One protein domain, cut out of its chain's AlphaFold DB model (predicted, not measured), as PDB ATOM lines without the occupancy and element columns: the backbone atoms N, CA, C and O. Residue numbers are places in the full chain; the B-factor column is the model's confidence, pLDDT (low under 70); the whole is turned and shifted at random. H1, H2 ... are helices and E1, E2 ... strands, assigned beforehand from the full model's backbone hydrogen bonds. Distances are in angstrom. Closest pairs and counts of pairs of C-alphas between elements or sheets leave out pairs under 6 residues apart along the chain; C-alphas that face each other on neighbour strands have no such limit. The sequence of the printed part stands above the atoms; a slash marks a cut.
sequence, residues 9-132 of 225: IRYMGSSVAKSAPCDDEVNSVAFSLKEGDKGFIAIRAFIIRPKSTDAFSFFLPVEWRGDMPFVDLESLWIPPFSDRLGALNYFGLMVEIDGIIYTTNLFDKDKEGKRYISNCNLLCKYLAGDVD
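What this domain is: This is residues 9 to 132 of the 225 residues of an uncharacterized protein of Patescibacteria group bacterium (UniProt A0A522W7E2). Two small four-stranded sheets stand side by side, the first curled like part of a barrel, and the one helix, H1, packs on both of them. The long hairpin of E2 and E3 reaches away from this body, and its tip, residues 48 to 53, sticks out free. The printed part has 124 residues, with eight named strands, E1 to E8, and then H1. The sheets run E1, E2, E3, E4, antiparallel, and E5, E6, E7, E8, mixed; the class is mostly strand, though under half of the residues are in named elements. The whole is compact, with a radius of gyration of the C-alphas of 14.6 A, and flat in outline, 47 by 44 by 23 A.

Where its parts are: E1, residues 9 to 14, begins at C-alpha 9 (111.738, -217.349, 263.290). E2, residues 38 to 49, is 34.2 A long, and E3, residues 52 to 65, is 36.8 A long and bends by 50 degrees at residue 59. E4 is residues 68 to 71, E5 86 to 88, E6 93 to 97, at 13.3 A, E7 100 to 103 and E8 114 to 116. H1, residues 120 to 128, is 13.2 A long and ends at C-alpha 128 (120.280, -220.551, 282.641).

How they stand to each other: E1 to E4 form a meander, each strand the antiparallel neighbour of the one before, in a twisted sheet. Within hydrogen-bond range are N 10 and O 44 across E1 and E2, at 2.8 A, N 43 and O 58 across E2 and E3, at 3.0 A, and N 63 and O 70 across E3 and E4, at 3.0 A. E5, E6 and E7 form a second meander, with N 87 and O 94 at 2.8 A and N 95 and O 102 at 2.9 A. E8 is parallel to E7, with N 115 and O 101 at 2.8 A. Between the sheets, the closest C-alphas of E3 and E5 are those of Ser 57 and Leu 88, 6.0 A apart. H1 is on the first sheet at a height of 7.5 A, where the C-alphas of Gly 13 and Asn 121 are 4.7 A apart. H1 is also on the second sheet, at a height of 8.7 A, with the C-alphas of Val 95 and Leu 123 6.9 A apart. In H1, 4 of 5 O i to N i+4 pairs are within range.

The domain as a whole: The C-alphas of Asp 67 and Glu 112, the two farthest apart, are 47.0 A apart. The printed part has no cut. The links E1 to E2, residues 15 to 37, and E4 to E5, residues 72 to 85, are long. The mean pLDDT of the printed part is 88.4, and no printed residue is under 70.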
ATOM      1  N   ILE A   9     110.907-217.186 262.108       87.12
ATOM      2  CA  ILE A   9     111.738-217.349 263.290       87.12
ATOM      3  C   ILE A   9     112.363-218.737 263.210       87.12
ATOM      4  O   ILE A   9     111.648-219.726 263.095       87.12
ATOM      5  N   ARG A  10     113.690-218.835 263.290       88.06
ATOM      6  CA  ARG A  10     114.346-220.099 263.634       88.06
ATOM      7  C   ARG A  10     114.479-220.178 265.140       88.06
ATOM      8  O   ARG A  10     115.057-219.295 265.775       88.06
ATOM      9  N   TYR A  11     113.930-221.239 265.703       88.12
ATOM     10  CA  TYR A  11     114.049-221.522 267.121       88.12
ATOM     11  C   TYR A  11     115.349-222.293 267.386       88.12
ATOM     12  O   TYR A  11     115.553-223.375 266.844       88.12
ATOM     13  N   MET A  12     116.224-221.732 268.221       89.81
ATOM     14  CA  MET A  12     117.574-222.257 268.464       89.81
ATOM     15  C   MET A  12     117.653-223.081 269.757       89.81
ATOM     16  O   MET A  12     118.518-223.937 269.897       89.81
ATOM     17  N   GLY A  13     116.765-222.822 270.720       91.00
ATOM     18  CA  GLY A  13     116.757-223.491 272.020       91.00
ATOM     19  C   GLY A  13     116.015-222.683 273.087       91.00
ATOM     20  O   GLY A  13     115.624-221.538 272.859       91.00
ATOM     21  N   SER A  14     115.796-223.277 274.256       92.38
ATOM     22  CA  SER A  14     115.206-222.605 275.418       92.38
ATOM     23  C   SER A  14     115.590-223.315 276.705       92.38
ATOM     24  O   SER A  14     115.873-224.517 276.701       92.38
ATOM     25  N   SER A  15     115.557-222.580 277.817       92.25
ATOM     26  CA  SER A  15     115.597-223.191 279.151       92.25
ATOM     27  C   SER A  15     114.225-223.744 279.575       92.25
ATOM     28  O   SER A  15     114.141-224.635 280.415       92.25
ATOM     29  N   VAL A  16     113.143-223.282 278.936       90.31
ATOM     30  CA  VAL A  16     111.744-223.630 279.253       90.31
ATOM     31  C   VAL A  16     111.168-224.698 278.311       90.31
ATOM     32  O   VAL A  16     111.782-225.040 277.301       90.31
ATOM     33  N   ALA A  17     109.982-225.239 278.611       85.38
ATOM     34  CA  ALA A  17     109.303-226.188 277.723       85.38
ATOM     35  C   ALA A  17     108.697-225.480 276.495       85.38
ATOM     36  O   ALA A  17     108.258-224.332 276.576       85.38
ATOM     37  N   LYS A  18     108.658-226.165 275.345       80.94
ATOM     38  CA  LYS A  18     108.383-225.553 274.032       80.94
ATOM     39  C   LYS A  18     107.624-226.471 273.072       80.94
ATOM     40  O   LYS A  18     107.708-227.690 273.196       80.94
ATOM     41  N   SER A  19     106.910-225.879 272.108       75.56
ATOM     42  CA  SER A  19     106.009-226.585 271.179       75.56
ATOM     43  C   SER A  19     106.582-226.891 269.787       75.56
ATOM     44  O   SER A  19     105.939-227.612 269.031       75.56
ATOM     45  N   ALA A  20     107.733-226.325 269.410       75.00
ATOM     46  CA  ALA A  20     108.329-226.476 268.074       75.00
ATOM     47  C   ALA A  20     109.672-227.215 268.155       75.00
ATOM     48  O   ALA A  20     110.387-226.990 269.120       75.00
ATOM     49  N   PRO A  21     110.076-228.075 267.209       77.81
ATOM     50  CA  PRO A  21     111.422-228.670 267.180       77.81
ATOM     51  C   PRO A  21     112.536-227.611 267.025       77.81
ATOM     52  O   PRO A  21     112.274-226.446 266.742       77.81
ATOM     53  N   CYS A  22     113.778-227.985 267.350       79.81
ATOM     54  CA  CYS A  22     114.934-227.089 267.200       79.81
ATOM     55  C   CYS A  22     115.335-226.944 265.731       79.81
ATOM     56  O   CYS A  22     115.121-227.869 264.960       79.81
ATOM     57  N   ASP A  23     115.911-225.794 265.380       77.50
ATOM     58  CA  ASP A  23     116.438-225.429 264.057       77.50
ATOM     59  C   ASP A  23     115.414-225.290 262.914       77.50
ATOM     60  O   ASP A  23     115.756-224.780 261.838       77.50
ATOM     61  N   ASP A  24     114.143-225.594 263.175       78.38
ATOM     62  CA  ASP A  24     113.044-225.345 262.247       78.38
ATOM     63  C   ASP A  24     112.747-223.845 262.101       78.38
ATOM     64  O   ASP A  24     112.673-223.085 263.074       78.38
ATOM     65  N   GLU A  25     112.540-223.421 260.852       83.38
ATOM     66  CA  GLU A  25     112.006-222.101 260.531       83.38
ATOM     67  C   GLU A  25     110.481-222.124 260.638       83.38
ATOM     68  O   GLU A  25     109.789-222.718 259.810       83.38
ATOM     69  N   VAL A  26     109.955-221.443 261.649       81.12
ATOM     70  CA  VAL A  26     108.533-221.425 261.984       81.12
ATOM     71  C   VAL A  26     107.988-220.000 262.015       81.12
ATOM     72  O   VAL A  26     108.716-219.030 262.229       81.12
ATOM     73  N   ASN A  27     106.675-219.870 261.834       81.31
ATOM     74  CA  ASN A  27     105.984-218.581 261.952       81.31
ATOM     75  C   ASN A  27     105.628-218.242 263.410       81.31
ATOM     76  O   ASN A  27     105.355-217.089 263.731       81.31
ATOM     77  N   SER A  28     105.607-219.244 264.290       79.75
ATOM     78  CA  SER A  28     105.217-219.105 265.693       79.75
ATOM     79  C   SER A  28     105.784-220.245 266.532       79.75
ATOM     80  O   SER A  28     105.829-221.384 266.067       79.75
ATOM     81  N   VAL A  29     106.120-219.959 267.788       80.81
ATOM     82  CA  VAL A  29     106.503-220.953 268.798       80.81
ATOM     83  C   VAL A  29     105.681-220.688 270.052       80.81
ATOM     84  O   VAL A  29     105.560-219.536 270.463       80.81
ATOM     85  N   ALA A  30     105.123-221.736 270.658       82.50
ATOM     86  CA  ALA A  30     104.494-221.652 271.968       82.50
ATOM     87  C   ALA A  30     105.420-222.233 273.042       82.50
ATOM     88  O   ALA A  30     106.190-223.169 272.795       82.50
ATOM     89  N   PHE A  31     105.311-221.682 274.246       84.94
ATOM     90  CA  PHE A  31     106.121-222.058 275.398       84.94
ATOM     91  C   PHE A  31     105.226-222.347 276.592       84.94
ATOM     92  O   PHE A  31     104.150-221.767 276.733       84.94
ATOM     93  N   SER A  32     105.687-223.248 277.449       84.88
ATOM     94  CA  SER A  32     105.064-223.526 278.733       84.88
ATOM     95  C   SER A  32     106.079-223.264 279.834       84.88
ATOM     96  O   SER A  32     107.240-223.674 279.749       84.88
ATOM     97  N   LEU A  33     105.617-222.557 280.854       87.88
ATOM     98  CA  LEU A  33     106.362-222.182 282.042       87.88
ATOM     99  C   LEU A  33     105.495-222.537 283.249       87.88
ATOM    100  O   LEU A  33     104.270-222.509 283.130       87.88
ATOM    101  N   LYS A  34     106.093-222.894 284.384       86.56
ATOM    102  CA  LYS A  34     105.326-223.034 285.625       86.56
ATOM    103  C   LYS A  34     105.191-221.675 286.299       86.56
ATOM    104  O   LYS A  34     105.987-220.769 286.063       86.56
ATOM    105  N   GLU A  35     104.179-221.547 287.146       87.81
ATOM    106  CA  GLU A  35     103.993-220.349 287.955       87.81
ATOM    107  C   GLU A  35     105.239-220.067 288.809       87.81
ATOM    108  O   GLU A  35     105.754-220.958 289.481       87.81
ATOM    109  N   GLY A  36     105.733-218.828 288.741       85.19
ATOM    110  CA  GLY A  36     106.931-218.375 289.455       85.19
ATOM    111  C   GLY A  36     108.272-218.664 288.766       85.19
ATOM    112  O   GLY A  36     109.273-218.058 289.150       85.19
ATOM    113  N   ASP A  37     108.309-219.516 287.737       86.88
ATOM    114  CA  ASP A  37     109.548-219.825 287.020       86.88
ATOM    115  C   ASP A  37     109.990-218.663 286.111       86.88
ATOM    116  O   ASP A  37     109.206-217.802 285.689       86.88
ATOM    117  N   LYS A  38     111.284-218.668 285.780       89.81
ATOM    118  CA  LYS A  38     111.916-217.766 284.814       89.81
ATOM    119  C   LYS A  38     112.826-218.551 283.886       89.81
ATOM    120  O   LYS A  38     113.304-219.628 284.220       89.81
ATOM    121  N   GLY A  39     113.099-217.985 282.723       92.56
ATOM    122  CA  GLY A  39     113.993-218.575 281.749       92.56
ATOM    123  C   GLY A  39     114.199-217.666 280.554       92.56
ATOM    124  O   GLY A  39     114.007-216.451 280.626       92.56
ATOM    125  N   PHE A  40     114.598-218.266 279.442       93.38
ATOM    126  CA  PHE A  40     114.739-217.551 278.187       93.38
ATOM    127  C   PHE A  40     114.542-218.475 276.992       93.38
ATOM    128  O   PHE A  40     114.599-219.707 277.089       93.38
ATOM    129  N   ILE A  41     114.332-217.840 275.847       92.25
ATOM    130  CA  ILE A  41     114.291-218.479 274.539       92.25
ATOM    131  C   ILE A  41     115.405-217.901 273.674       92.25
ATOM    132  O   ILE A  41     115.651-216.695 273.658       92.25
ATOM    133  N   ALA A  42     116.087-218.779 272.957       92.31
ATOM    134  CA  ALA A  42     117.079-218.431 271.965       92.31
ATOM    135  C   ALA A  42     116.430-218.534 270.586       92.31
ATOM    136  O   ALA A  42     116.030-219.618 270.148       92.31
ATOM    137  N   ILE A  43     116.306-217.403 269.900       90.38
ATOM    138  CA  ILE A  43     115.664-217.344 268.591       90.38
ATOM    139  C   ILE A  43     116.490-216.543 267.602       90.38
ATOM    140  O   ILE A  43     117.301-215.688 267.964       90.38
ATOM    141  N   ARG A  44     116.219-216.790 266.328       89.81
ATOM    142  CA  ARG A  44     116.722-215.988 265.232       89.81
ATOM    143  C   ARG A  44     115.575-215.539 264.347       89.81
ATOM    144  O   ARG A  44     114.870-216.369 263.789       89.81
ATOM    145  N   ALA A  45     115.389-214.234 264.219       88.25
ATOM    146  CA  ALA A  45     114.372-213.651 263.359       88.25
ATOM    147  C   ALA A  45     114.972-213.326 261.988       88.25
ATOM    148  O   ALA A  45     116.003-212.653 261.906       88.25
ATOM    149  N   PHE A  46     114.313-213.778 260.926       86.38
ATOM    150  CA  PHE A  46     114.649-213.453 259.545       86.38
ATOM    151  C   PHE A  46     113.668-212.424 259.011       86.38
ATOM    152  O   PHE A  46     112.456-212.650 259.005       86.38
ATOM    153  N   ILE A  47     114.208-211.306 258.535       83.56
ATOM    154  CA  ILE A  47     113.440-210.259 257.875       83.56
ATOM    155  C   ILE A  47     113.768-210.310 256.391       83.56
ATOM    156  O   ILE A  47     114.875-209.959 255.974       83.56
ATOM    157  N   ILE A  48     112.797-210.754 255.594       81.56
ATOM    158  CA  ILE A  48     112.932-210.800 254.139       81.56
ATOM    159  C   ILE A  48     112.620-209.404 253.595       81.56
ATOM    160  O   ILE A  48     111.533-208.864 253.794       81.56
ATOM    161  N   ARG A  49     113.588-208.807 252.900       81.12
ATOM    162  CA  ARG A  49     113.442-207.546 252.166       81.12
ATOM    163  C   ARG A  49     113.577-207.807 250.663       81.12
ATOM    164  O   ARG A  49     114.185-208.799 250.274       81.12
ATOM    165  N   PRO A  50     113.128-206.889 249.786       82.38
ATOM    166  CA  PRO A  50     113.175-207.100 248.333       82.38
ATOM    167  C   PRO A  50     114.562-207.404 247.734       82.38
ATOM    168  O   PRO A  50     114.638-207.901 246.616       82.38
ATOM    169  N   LYS A  51     115.661-207.065 248.425       85.75
ATOM    170  CA  LYS A  51     117.044-207.255 247.941       85.75
ATOM    171  C   LYS A  51     117.992-207.879 248.970       85.75
ATOM    172  O   LYS A  51     119.182-208.001 248.696       85.75
ATOM    173  N   SER A  52     117.501-208.216 250.160       82.06
ATOM    174  CA  SER A  52     118.329-208.757 251.239       82.06
ATOM    175  C   SER A  52     117.496-209.592 252.200       82.06
ATOM    176  O   SER A  52     116.272-209.492 252.250       82.06
ATOM    177  N   THR A  53     118.168-210.420 252.985       82.44
ATOM    178  CA  THR A  53     117.577-211.063 254.156       82.44
ATOM    179  C   THR A  53     118.422-210.667 255.350       82.44
ATOM    180  O   THR A  53     119.603-211.009 255.408       82.44
ATOM    181  N   ASP A  54     117.822-209.927 256.275       84.50
ATOM    182  CA  ASP A  54     118.473-209.588 257.535       84.50
ATOM    183  C   ASP A  54     118.169-210.693 258.543       84.50
ATOM    184  O   ASP A  54     117.068-211.251 258.554       84.50
ATOM    185  N   ALA A  55     119.133-211.010 259.399       86.19
ATOM    186  CA  ALA A  55     118.960-212.027 260.421       86.19
ATOM    187  C   ALA A  55     119.467-211.510 261.762       86.19
ATOM    188  O   ALA A  55     120.641-211.166 261.898       86.19
ATOM    189  N   PHE A  56     118.579-211.501 262.749       87.81
ATOM    190  CA  PHE A  56     118.850-211.000 264.090       87.81
ATOM    191  C   PHE A  56     118.702-212.134 265.090       87.81
ATOM    192  O   PHE A  56     117.724-212.881 265.035       87.81
ATOM    193  N   SER A  57     119.672-212.272 265.985       90.50
ATOM    194  CA  SER A  57     119.679-213.318 267.003       90.50
ATOM    195  C   SER A  57     119.379-212.712 268.365       90.50
ATOM    196  O   SER A  57     119.961-211.687 268.720       90.50
ATOM    197  N   PHE A  58     118.504-213.357 269.131       90.88
ATOM    198  CA  PHE A  58     118.049-212.855 270.421       90.88
ATOM    199  C   PHE A  58     118.024-213.959 271.471       90.88
ATOM    200  O   PHE A  58     117.578-215.078 271.206       90.88
ATOM    201  N   PHE A  59     118.440-213.592 272.680       93.06
ATOM    202  CA  PHE A  59     118.062-214.281 273.905       93.06
ATOM    203  C   PHE A  59     116.958-213.457 274.564       93.06
ATOM    204  O   PHE A  59     117.223-212.374 275.090       93.06
ATOM    205  N   LEU A  60     115.719-213.932 274.470       92.81
ATOM    206  CA  LEU A  60     114.553-213.223 274.990       92.81
ATOM    207  C   LEU A  60     114.155-213.811 276.346       92.81
ATOM    208  O   LEU A  60     113.962-215.031 276.423       92.81
ATOM    209  N   PRO A  61     114.026-212.993 277.405       93.81
ATOM    210  CA  PRO A  61     113.573-213.473 278.698       93.81
ATOM    211  C   PRO A  61     112.143-213.997 278.600       93.81
ATOM    212  O   PRO A  61     111.291-213.422 277.919       93.81
ATOM    213  N   VAL A  62     111.869-215.064 279.339       92.25
ATOM    214  CA  VAL A  62     110.517-215.562 279.563       92.25
ATOM    215  C   VAL A  62     110.308-215.680 281.059       92.25
ATOM    216  O   VAL A  62     111.121-216.276 281.760       92.25
ATOM    217  N   GLU A  63     109.227-215.110 281.563       91.38
ATOM    218  CA  GLU A  63     108.890-215.188 282.979       91.38
ATOM    219  C   GLU A  63     107.382-215.234 283.182       91.38
ATOM    220  O   GLU A  63     106.597-214.829 282.320       91.38
ATOM    221  N   TRP A  64     106.968-215.745 284.335       89.38
ATOM    222  CA  TRP A  64     105.576-215.682 284.743       89.38
ATOM    223  C   TRP A  64     105.236-214.259 285.218       89.38
ATOM    224  O   TRP A  64     105.824-213.777 286.188       89.38
ATOM    225  N   ARG A  65     104.303-213.568 284.542       86.31
ATOM    226  CA  ARG A  65     103.833-212.221 284.922       86.31
ATOM    227  C   ARG A  65     102.332-212.257 285.200       86.31
ATOM    228  O   ARG A  65     101.534-212.459 284.287       86.31
ATOM    229  N   GLY A  66     101.943-212.014 286.450       85.06
ATOM    230  CA  GLY A  66     100.543-212.136 286.866       85.06
ATOM    231  C   GLY A  66     100.071-213.584 286.739       85.06
ATOM    232  O   GLY A  66     100.671-214.464 287.346       85.06
ATOM    233  N   ASP A  67      99.052-213.823 285.914       85.38
ATOM    234  CA  ASP A  67      98.409-215.138 285.763       85.38
ATOM    235  C   ASP A  67      98.850-215.907 284.503       85.38
ATOM    236  O   ASP A  67      98.269-216.943 284.174       85.38
ATOM    237  N   MET A  68      99.838-215.407 283.748       88.06
ATOM    238  CA  MET A  68     100.262-216.048 282.501       88.06
ATOM    239  C   MET A  68     101.768-215.922 282.216       88.06
ATOM    240  O   MET A  68     102.413-214.957 282.640       88.06
ATOM    241  N   PRO A  69     102.350-216.870 281.459       88.88
ATOM    242  CA  PRO A  69     103.713-216.739 280.969       88.88
ATOM    243  C   PRO A  69     103.810-215.606 279.946       88.88
ATOM    244  O   PRO A  69     102.939-215.442 279.089       88.88
ATOM    245  N   PHE A  70     104.900-214.850 280.012       89.62
ATOM    246  CA  PHE A  70     105.156-213.704 279.152       89.62
ATOM    247  C   PHE A  70     106.581-213.751 278.595       89.62
ATOM    248  O   PHE A  70     107.528-214.058 279.318       89.62
ATOM    249  N   VAL A  71     106.727-213.431 277.306       90.62
ATOM    250  CA  VAL A  71     108.027-213.250 276.645       90.62
ATOM    251  C   VAL A  71     108.305-211.756 276.556       90.62
ATOM    252  O   VAL A  71     107.530-211.025 275.940       90.62
ATOM    253  N   ASP A  72     109.406-211.306 277.148       89.88
ATOM    254  CA  ASP A  72     109.826-209.911 277.063       89.88
ATOM    255  C   ASP A  72     110.573-209.667 275.743       89.88
ATOM    256  O   ASP A  72     111.596-210.293 275.469       89.88
ATOM    257  N   LEU A  73     110.021-208.793 274.900       88.62
ATOM    258  CA  LEU A  73     110.594-208.439 273.596       88.62
ATOM    259  C   LEU A  73     111.415-207.143 273.639       88.62
ATOM    260  O   LEU A  73     112.068-206.808 272.653       88.62
ATOM    261  N   GLU A  74     111.354-206.406 274.747       87.88
ATOM    262  CA  GLU A  74     112.017-205.110 274.916       87.88
ATOM    263  C   GLU A  74     113.324-205.245 275.703       87.88
ATOM    264  O   GLU A  74     114.249-204.452 275.526       87.88
ATOM    265  N   SER A  75     113.419-206.280 276.537       87.25
ATOM    266  CA  SER A  75     114.593-206.578 277.347       87.25
ATOM    267  C   SER A  75     115.453-207.679 276.727       87.25
ATOM    268  O   SER A  75     114.955-208.674 276.203       87.25
ATOM    269  N   LEU A  76     116.774-207.541 276.856       83.06
ATOM    270  CA  LEU A  76     117.702-208.640 276.598       83.06
ATOM    271  C   LEU A  76     117.766-209.548 277.824       83.06
ATOM    272  O   LEU A  76     117.843-209.070 278.956       83.06
ATOM    273  N   TRP A  77     117.783-210.858 277.600       90.88
ATOM    274  CA  TRP A  77     118.111-211.783 278.672       90.88
ATOM    275  C   TRP A  77     119.589-211.646 279.043       90.88
ATOM    276  O   TRP A  77     120.465-211.660 278.176       90.88
ATOM    277  N   ILE A  78     119.851-211.524 280.341       85.38
ATOM    278  CA  ILE A  78     121.199-211.474 280.898       85.38
ATOM    279  C   ILE A  78     121.414-212.774 281.675       85.38
ATOM    280  O   ILE A  78     120.590-213.087 282.543       85.38
ATOM    281  N   PRO A  79     122.486-213.534 281.388       85.31
ATOM    282  CA  PRO A  79     122.778-214.748 282.127       85.31
ATOM    283  C   PRO A  79     122.971-214.446 283.618       85.31
ATOM    284  O   PRO A  79     123.660-213.483 283.961       85.31
ATOM    285  N   PRO A  80     122.402-215.268 284.520       86.62
ATOM    286  CA  PRO A  80     122.590-215.092 285.958       86.62
ATOM    287  C   PRO A  80     124.037-215.363 286.405       86.62
ATOM    288  O   PRO A  80     124.434-214.931 287.485       86.62
ATOM    289  N   PHE A  81     124.830-216.038 285.567       88.44
ATOM    290  CA  PHE A  81     126.226-216.388 285.811       88.44
ATOM    291  C   PHE A  81     127.128-215.696 284.783       88.44
ATOM    292  O   PHE A  81     127.000-215.925 283.582       88.44
ATOM    293  N   SER A  82     128.040-214.839 285.247       85.44
ATOM    294  CA  SER A  82     128.887-214.007 284.376       85.44
ATOM    295  C   SER A  82     129.927-214.789 283.570       85.44
ATOM    296  O   SER A  82     130.440-214.286 282.576       85.44
ATOM    297  N   ASP A  83     130.265-215.996 284.011       87.06
ATOM    298  CA  ASP A  83     131.196-216.923 283.366       87.06
ATOM    299  C   ASP A  83     130.526-217.800 282.294       87.06
ATOM    300  O   ASP A  83     131.212-218.437 281.496       87.06
ATOM    301  N   ARG A  84     129.189-217.812 282.220       89.38
ATOM    302  CA  ARG A  84     128.434-218.602 281.239       89.38
ATOM    303  C   ARG A  84     128.062-217.737 280.039       89.38
ATOM    304  O   ARG A  84     126.971-217.172 279.962       89.38
ATOM    305  N   LEU A  85     128.987-217.632 279.088       84.81
ATOM    306  CA  LEU A  85     128.797-216.848 277.867       84.81
ATOM    307  C   LEU A  85     128.216-217.700 276.735       84.81
ATOM    308  O   LEU A  85     128.770-218.733 276.359       84.81
ATOM    309  N   GLY A  86     127.102-217.232 276.173       89.81
ATOM    310  CA  GLY A  86     126.439-217.837 275.024       89.81
ATOM    311  C   GLY A  86     126.436-216.910 273.814       89.81
ATOM    312  O   GLY A  86     126.269-215.698 273.946       89.81
ATOM    313  N   ALA A  87     126.573-217.478 272.620       91.06
ATOM    314  CA  ALA A  87     126.463-216.756 271.359       91.06
ATOM    315  C   ALA A  87     125.576-217.517 270.372       91.06
ATOM    316  O   ALA A  87     125.677-218.732 270.225       91.06
ATOM    317  N   LEU A  88     124.725-216.788 269.655       90.75
ATOM    318  CA  LEU A  88     123.917-217.337 268.570       90.75
ATOM    319  C   LEU A  88     124.549-216.974 267.234       90.75
ATOM    320  O   LEU A  88     124.640-215.796 266.884       90.75
ATOM    321  N   ASN A  89     124.955-217.984 266.472       81.62
ATOM    322  CA  ASN A  89     125.460-217.799 265.119       81.62
ATOM    323  C   ASN A  89     124.392-218.172 264.074       81.62
ATOM    324  O   ASN A  89     123.217-218.353 264.396       81.62
ATOM    325  N   TYR A  90     124.785-218.255 262.797       75.19
ATOM    326  CA  TYR A  90     123.824-218.512 261.728       75.19
ATOM    327  C   TYR A  90     123.099-219.868 261.857       75.19
ATOM    328  O   TYR A  90     121.924-219.980 261.493       75.19
ATOM    329  N   PHE A  91     123.803-220.874 262.367       81.62
ATOM    330  CA  PHE A  91     123.438-222.286 262.303       81.62
ATOM    331  C   PHE A  91     123.316-222.959 263.676       81.62
ATOM    332  O   PHE A  91     123.019-224.143 263.731       81.62
ATOM    333  N   GLY A  92     123.579-222.254 264.776       89.31
ATOM    334  CA  GLY A  92     123.516-222.849 266.103       89.31
ATOM    335  C   GLY A  92     123.756-221.879 267.256       89.31
ATOM    336  O   GLY A  92     124.168-220.728 267.080       89.31
ATOM    337  N   LEU A  93     123.499-222.394 268.452       93.62
ATOM    338  CA  LEU A  93     123.925-221.831 269.726       93.62
ATOM    339  C   LEU A  93     125.324-222.344 270.057       93.62
ATOM    340  O   LEU A  93     125.609-223.519 269.855       93.62
ATOM    341  N   MET A  94     126.171-221.463 270.577       94.44
ATOM    342  CA  MET A  94     127.536-221.736 271.010       94.44
ATOM    343  C   MET A  94     127.720-221.305 272.458       94.44
ATOM    344  O   MET A  94     127.255-220.234 272.841       94.44
ATOM    345  N   VAL A  95     128.431-222.118 273.229       94.56
ATOM    346  CA  VAL A  95     128.812-221.829 274.611       94.56
ATOM    347  C   VAL A  95     130.247-222.279 274.835       94.56
ATOM    348  O   VAL A  95     130.627-223.354 274.375       94.56
ATOM    349  N   GLU A  96     131.040-221.476 275.534       94.06
ATOM    350  CA  GLU A  96     132.404-221.842 275.912       94.06
ATOM    351  C   GLU A  96     132.434-222.428 277.328       94.06
ATOM    352  O   GLU A  96     131.858-221.862 278.258       94.06
ATOM    353  N   ILE A  97     133.095-223.576 277.485       94.38
ATOM    354  CA  ILE A  97     133.326-224.242 278.769       94.38
ATOM    355  C   ILE A  97     134.777-224.721 278.773       94.38
ATOM    356  O   ILE A  97     135.166-225.507 277.909       94.38
ATOM    357  N   ASP A  98     135.577-224.242 279.727       92.75
ATOM    358  CA  ASP A  98     136.998-224.597 279.883       92.75
ATOM    359  C   ASP A  98     137.826-224.454 278.583       92.75
ATOM    360  O   ASP A  98     138.691-225.277 278.282       92.75
ATOM    361  N   GLY A  99     137.543-223.421 277.779       91.12
ATOM    362  CA  GLY A  99     138.227-223.156 276.506       91.12
ATOM    363  C   GLY A  99     137.761-224.010 275.319       91.12
ATOM    364  O   GLY A  99     138.335-223.913 274.234       91.12
ATOM    365  N   ILE A 100     136.728-224.843 275.491       94.06
ATOM    366  CA  ILE A 100     136.108-225.641 274.424       94.06
ATOM    367  C   ILE A 100     134.740-225.051 274.080       94.06
ATOM    368  O   ILE A 100     133.927-224.777 274.963       94.06
ATOM    369  N   ILE A 101     134.452-224.897 272.784       94.81
ATOM    370  CA  ILE A 101     133.153-224.412 272.310       94.81
ATOM    371  C   ILE A 101     132.202-225.591 272.100       94.81
ATOM    372  O   ILE A 101     132.373-226.396 271.184       94.81
ATOM    373  N   TYR A 102     131.140-225.647 272.887       94.94
ATOM    374  CA  TYR A 102     130.021-226.558 272.688       94.94
ATOM    375  C   TYR A 102     128.975-225.879 271.814       94.94
ATOM    376  O   TYR A 102     128.610-224.728 272.053       94.94
ATOM    377  N   THR A 103     128.520-226.559 270.766       94.56
ATOM    378  CA  THR A 103     127.692-225.940 269.731       94.56
ATOM    379  C   THR A 103     126.589-226.855 269.232       94.56
ATOM    380  O   THR A 103     126.792-228.052 269.063       94.56
ATOM    381  N   THR A 104     125.424-226.287 268.931       93.31
ATOM    382  CA  THR A 104     124.326-227.002 268.256       93.31
ATOM    383  C   THR A 104     124.439-226.932 266.736       93.31
ATOM    384  O   THR A 104     123.577-227.433 266.025       93.31
ATOM    385  N   ASN A 105     125.494-226.309 266.209       91.69
ATOM    386  CA  ASN A 105     125.741-226.256 264.777       91.69
ATOM    387  C   ASN A 105     126.411-227.551 264.295       91.69
ATOM    388  O   ASN A 105     127.606-227.754 264.525       91.69
ATOM    389  N   LEU A 106     125.677-228.377 263.549       88.50
ATOM    390  CA  LEU A 106     126.197-229.629 262.988       88.50
ATOM    391  C   LEU A 106     127.415-229.413 262.068       88.50
ATOM    392  O   LEU A 106     128.310-230.253 262.022       88.50
ATOM    393  N   PHE A 107     127.511-228.270 261.377       88.94
ATOM    394  CA  PHE A 107     128.647-227.957 260.493       88.94
ATOM    395  C   PHE A 107     129.960-227.687 261.241       88.94
ATOM    396  O   PHE A 107     131.016-227.546 260.622       88.94
ATOM    397  N   ASP A 108     129.904-227.545 262.562       88.44
ATOM    398  CA  ASP A 108     131.070-227.345 263.413       88.44
ATOM    399  C   ASP A 108     131.527-228.637 264.110       88.44
ATOM    400  O   ASP A 108     132.520-228.590 264.832       88.44
ATOM    401  N   LYS A 109     130.844-229.774 263.897       86.44
ATOM    402  CA  LYS A 109     131.065-231.010 264.662       86.44
ATOM    403  C   LYS A 109     132.503-231.538 264.616       86.44
ATOM    404  O   LYS A 109     133.024-231.953 265.644       86.44
ATOM    405  N   ASP A 110     133.148-231.442 263.455       85.69
ATOM    406  CA  ASP A 110     134.496-231.975 263.214       85.69
ATOM    407  C   ASP A 110     135.590-230.903 263.365       85.69
ATOM    408  O   ASP A 110     136.752-231.133 263.026       85.69
ATOM    409  N   LYS A 111     135.237-229.693 263.817       90.88
ATOM    410  CA  LYS A 111     136.201-228.596 263.929       90.88
ATOM    411  C   LYS A 111     136.966-228.666 265.242       90.88
ATOM    412  O   LYS A 111     136.402-228.890 266.312       90.88
ATOM    413  N   GLU A 112     138.263-228.398 265.154       91.81
ATOM    414  CA  GLU A 112     139.136-228.312 266.321       91.81
ATOM    415  C   GLU A 112     138.627-227.266 267.327       91.81
ATOM    416  O   GLU A 112     138.096-226.219 266.950       91.81
ATOM    417  N   GLY A 113     138.743-227.584 268.620       91.94
ATOM    418  CA  GLY A 113     138.244-226.739 269.709       91.94
ATOM    419  C   GLY A 113     136.716-226.680 269.832       91.94
ATOM    420  O   GLY A 113     136.214-225.946 270.682       91.94
ATOM    421  N   LYS A 114     135.967-227.441 269.018       93.69
ATOM    422  CA  LYS A 114     134.502-227.475 269.053       93.69
ATOM    423  C   LYS A 114     133.954-228.870 269.338       93.69
ATOM    424  O   LYS A 114     134.568-229.880 268.997       93.69
ATOM    425  N   ARG A 115     132.789-228.926 269.979       93.56
ATOM    426  CA  ARG A 115     132.030-230.154 270.240       93.56
ATOM    427  C   ARG A 115     130.569-229.940 269.889       93.56
ATOM    428  O   ARG A 115     129.957-228.975 270.342       93.56
ATOM    429  N   TYR A 116     130.025-230.828 269.066       93.56
ATOM    430  CA  TYR A 116     128.622-230.766 268.681       93.56
ATOM    431  C   TYR A 116     127.728-231.374 269.766       93.56
ATOM    432  O   TYR A 116     128.051-232.409 270.342       93.56
ATOM    433  N   ILE A 117     126.604-230.712 270.036       93.25
ATOM    434  CA  ILE A 117     125.545-231.161 270.935       93.25
ATOM    435  C   ILE A 117     124.244-231.217 270.138       93.25
ATOM    436  O   ILE A 117     123.770-230.195 269.639       93.25
ATOM    437  N   SER A 118     123.634-232.398 270.063       88.81
ATOM    438  CA  SER A 118     122.363-232.607 269.360       88.81
ATOM    439  C   SER A 118     121.161-232.009 270.104       88.81
ATOM    440  O   SER A 118     120.190-231.571 269.489       88.81
ATOM    441  N   ASN A 119     121.216-231.947 271.436       89.62
ATOM    442  CA  ASN A 119     120.152-231.383 272.261       89.62
ATOM    443  C   ASN A 119     120.300-229.861 272.414       89.62
ATOM    444  O   ASN A 119     120.968-229.376 273.329       89.62
ATOM    445  N   CYS A 120     119.620-229.088 271.567       83.38
ATOM    446  CA  CYS A 120     119.786-227.631 271.557       83.38
ATOM    447  C   CYS A 120     119.289-226.923 272.829       83.38
ATOM    448  O   CYS A 120     119.751-225.831 273.163       83.38
ATOM    449  N   ASN A 121     118.389-227.557 273.586       92.00
ATOM    450  CA  ASN A 121     117.925-227.017 274.861       92.00
ATOM    451  C   ASN A 121     118.963-227.207 275.978       92.00
ATOM    452  O   ASN A 121     118.949-226.447 276.941       92.00
ATOM    453  N   LEU A 122     119.872-228.186 275.868       94.50
ATOM    454  CA  LEU A 122     120.874-228.456 276.902       94.50
ATOM    455  C   LEU A 122     121.808-227.260 277.111       94.50
ATOM    456  O   LEU A 122     122.044-226.859 278.249       94.50
ATOM    457  N   LEU A 123     122.278-226.643 276.023       94.69
ATOM    458  CA  LEU A 123     123.115-225.445 276.109       94.69
ATOM    459  C   LEU A 123     122.353-224.256 276.709       94.69
ATOM    460  O   LEU A 123     122.920-223.503 277.493       94.69
ATOM    461  N   CYS A 124     121.058-224.108 276.408       94.00
ATOM    462  CA  CYS A 124     120.237-223.060 277.022       94.00
ATOM    463  C   CYS A 124     120.033-223.290 278.525       94.00
ATOM    464  O   CYS A 124     120.145-222.352 279.307       94.00
ATOM    465  N   LYS A 125     119.787-224.539 278.937       94.06
ATOM    466  CA  LYS A 125     119.708-224.927 280.352       94.06
ATOM    467  C   LYS A 125     121.021-224.675 281.085       94.06
ATOM    468  O   LYS A 125     121.005-224.201 282.214       94.06
ATOM    469  N   TYR A 126     122.158-224.934 280.437       95.12
ATOM    470  CA  TYR A 126     123.462-224.616 281.013       95.12
ATOM    471  C   TYR A 126     123.618-223.107 281.214       95.12
ATOM    472  O   TYR A 126     123.951-222.670 282.310       95.12
ATOM    473  N   LEU A 127     123.309-222.290 280.204       94.31
ATOM    474  CA  LEU A 127     123.363-220.829 280.332       94.31
ATOM    475  C   LEU A 127     122.419-220.298 281.429       94.31
ATOM    476  O   LEU A 127     122.777-219.362 282.139       94.31
ATOM    477  N   ALA A 128     121.242-220.909 281.596       92.94
ATOM    478  CA  ALA A 128     120.280-220.551 282.641       92.94
ATOM    479  C   ALA A 128     120.720-220.943 284.063       92.94
ATOM    480  O   ALA A 128     120.224-220.359 285.023       92.94
ATOM    481  N   GLY A 129     121.650-221.894 284.205       92.25
ATOM    482  CA  GLY A 129     122.037-222.450 285.505       92.25
ATOM    483  C   GLY A 129     121.326-223.740 285.898       92.25
ATOM    484  O   GLY A 129     121.593-224.265 286.972       92.25
ATOM    485  N   ASP A 130     120.443-224.261 285.047       92.44
ATOM    486  CA  ASP A 130     119.633-225.447 285.353       92.44
ATOM    487  C   ASP A 130     120.447-226.747 285.291       92.44
ATOM    488  O   ASP A 130     120.045-227.772 285.842       92.44
ATOM    489  N   VAL A 131     121.568-226.727 284.565       94.75
ATOM    490  CA  VAL A 131     122.519-227.839 284.479       94.75
ATOM    491  C   VAL A 131     123.952-227.330 284.573       94.75
ATOM    492  O   VAL A 131     124.253-226.182 284.225       94.75
ATOM    493  N   ASP A 132     124.844-228.215 284.999       95.25
ATOM    494  CA  ASP A 132     126.269-227.931 285.122       95.25
ATOM    495  C   ASP A 132     127.054-228.287 283.858       95.25
ATOM    496  O   ASP A 132     126.571-228.978 282.954       95.25
TER     497      ASP A 132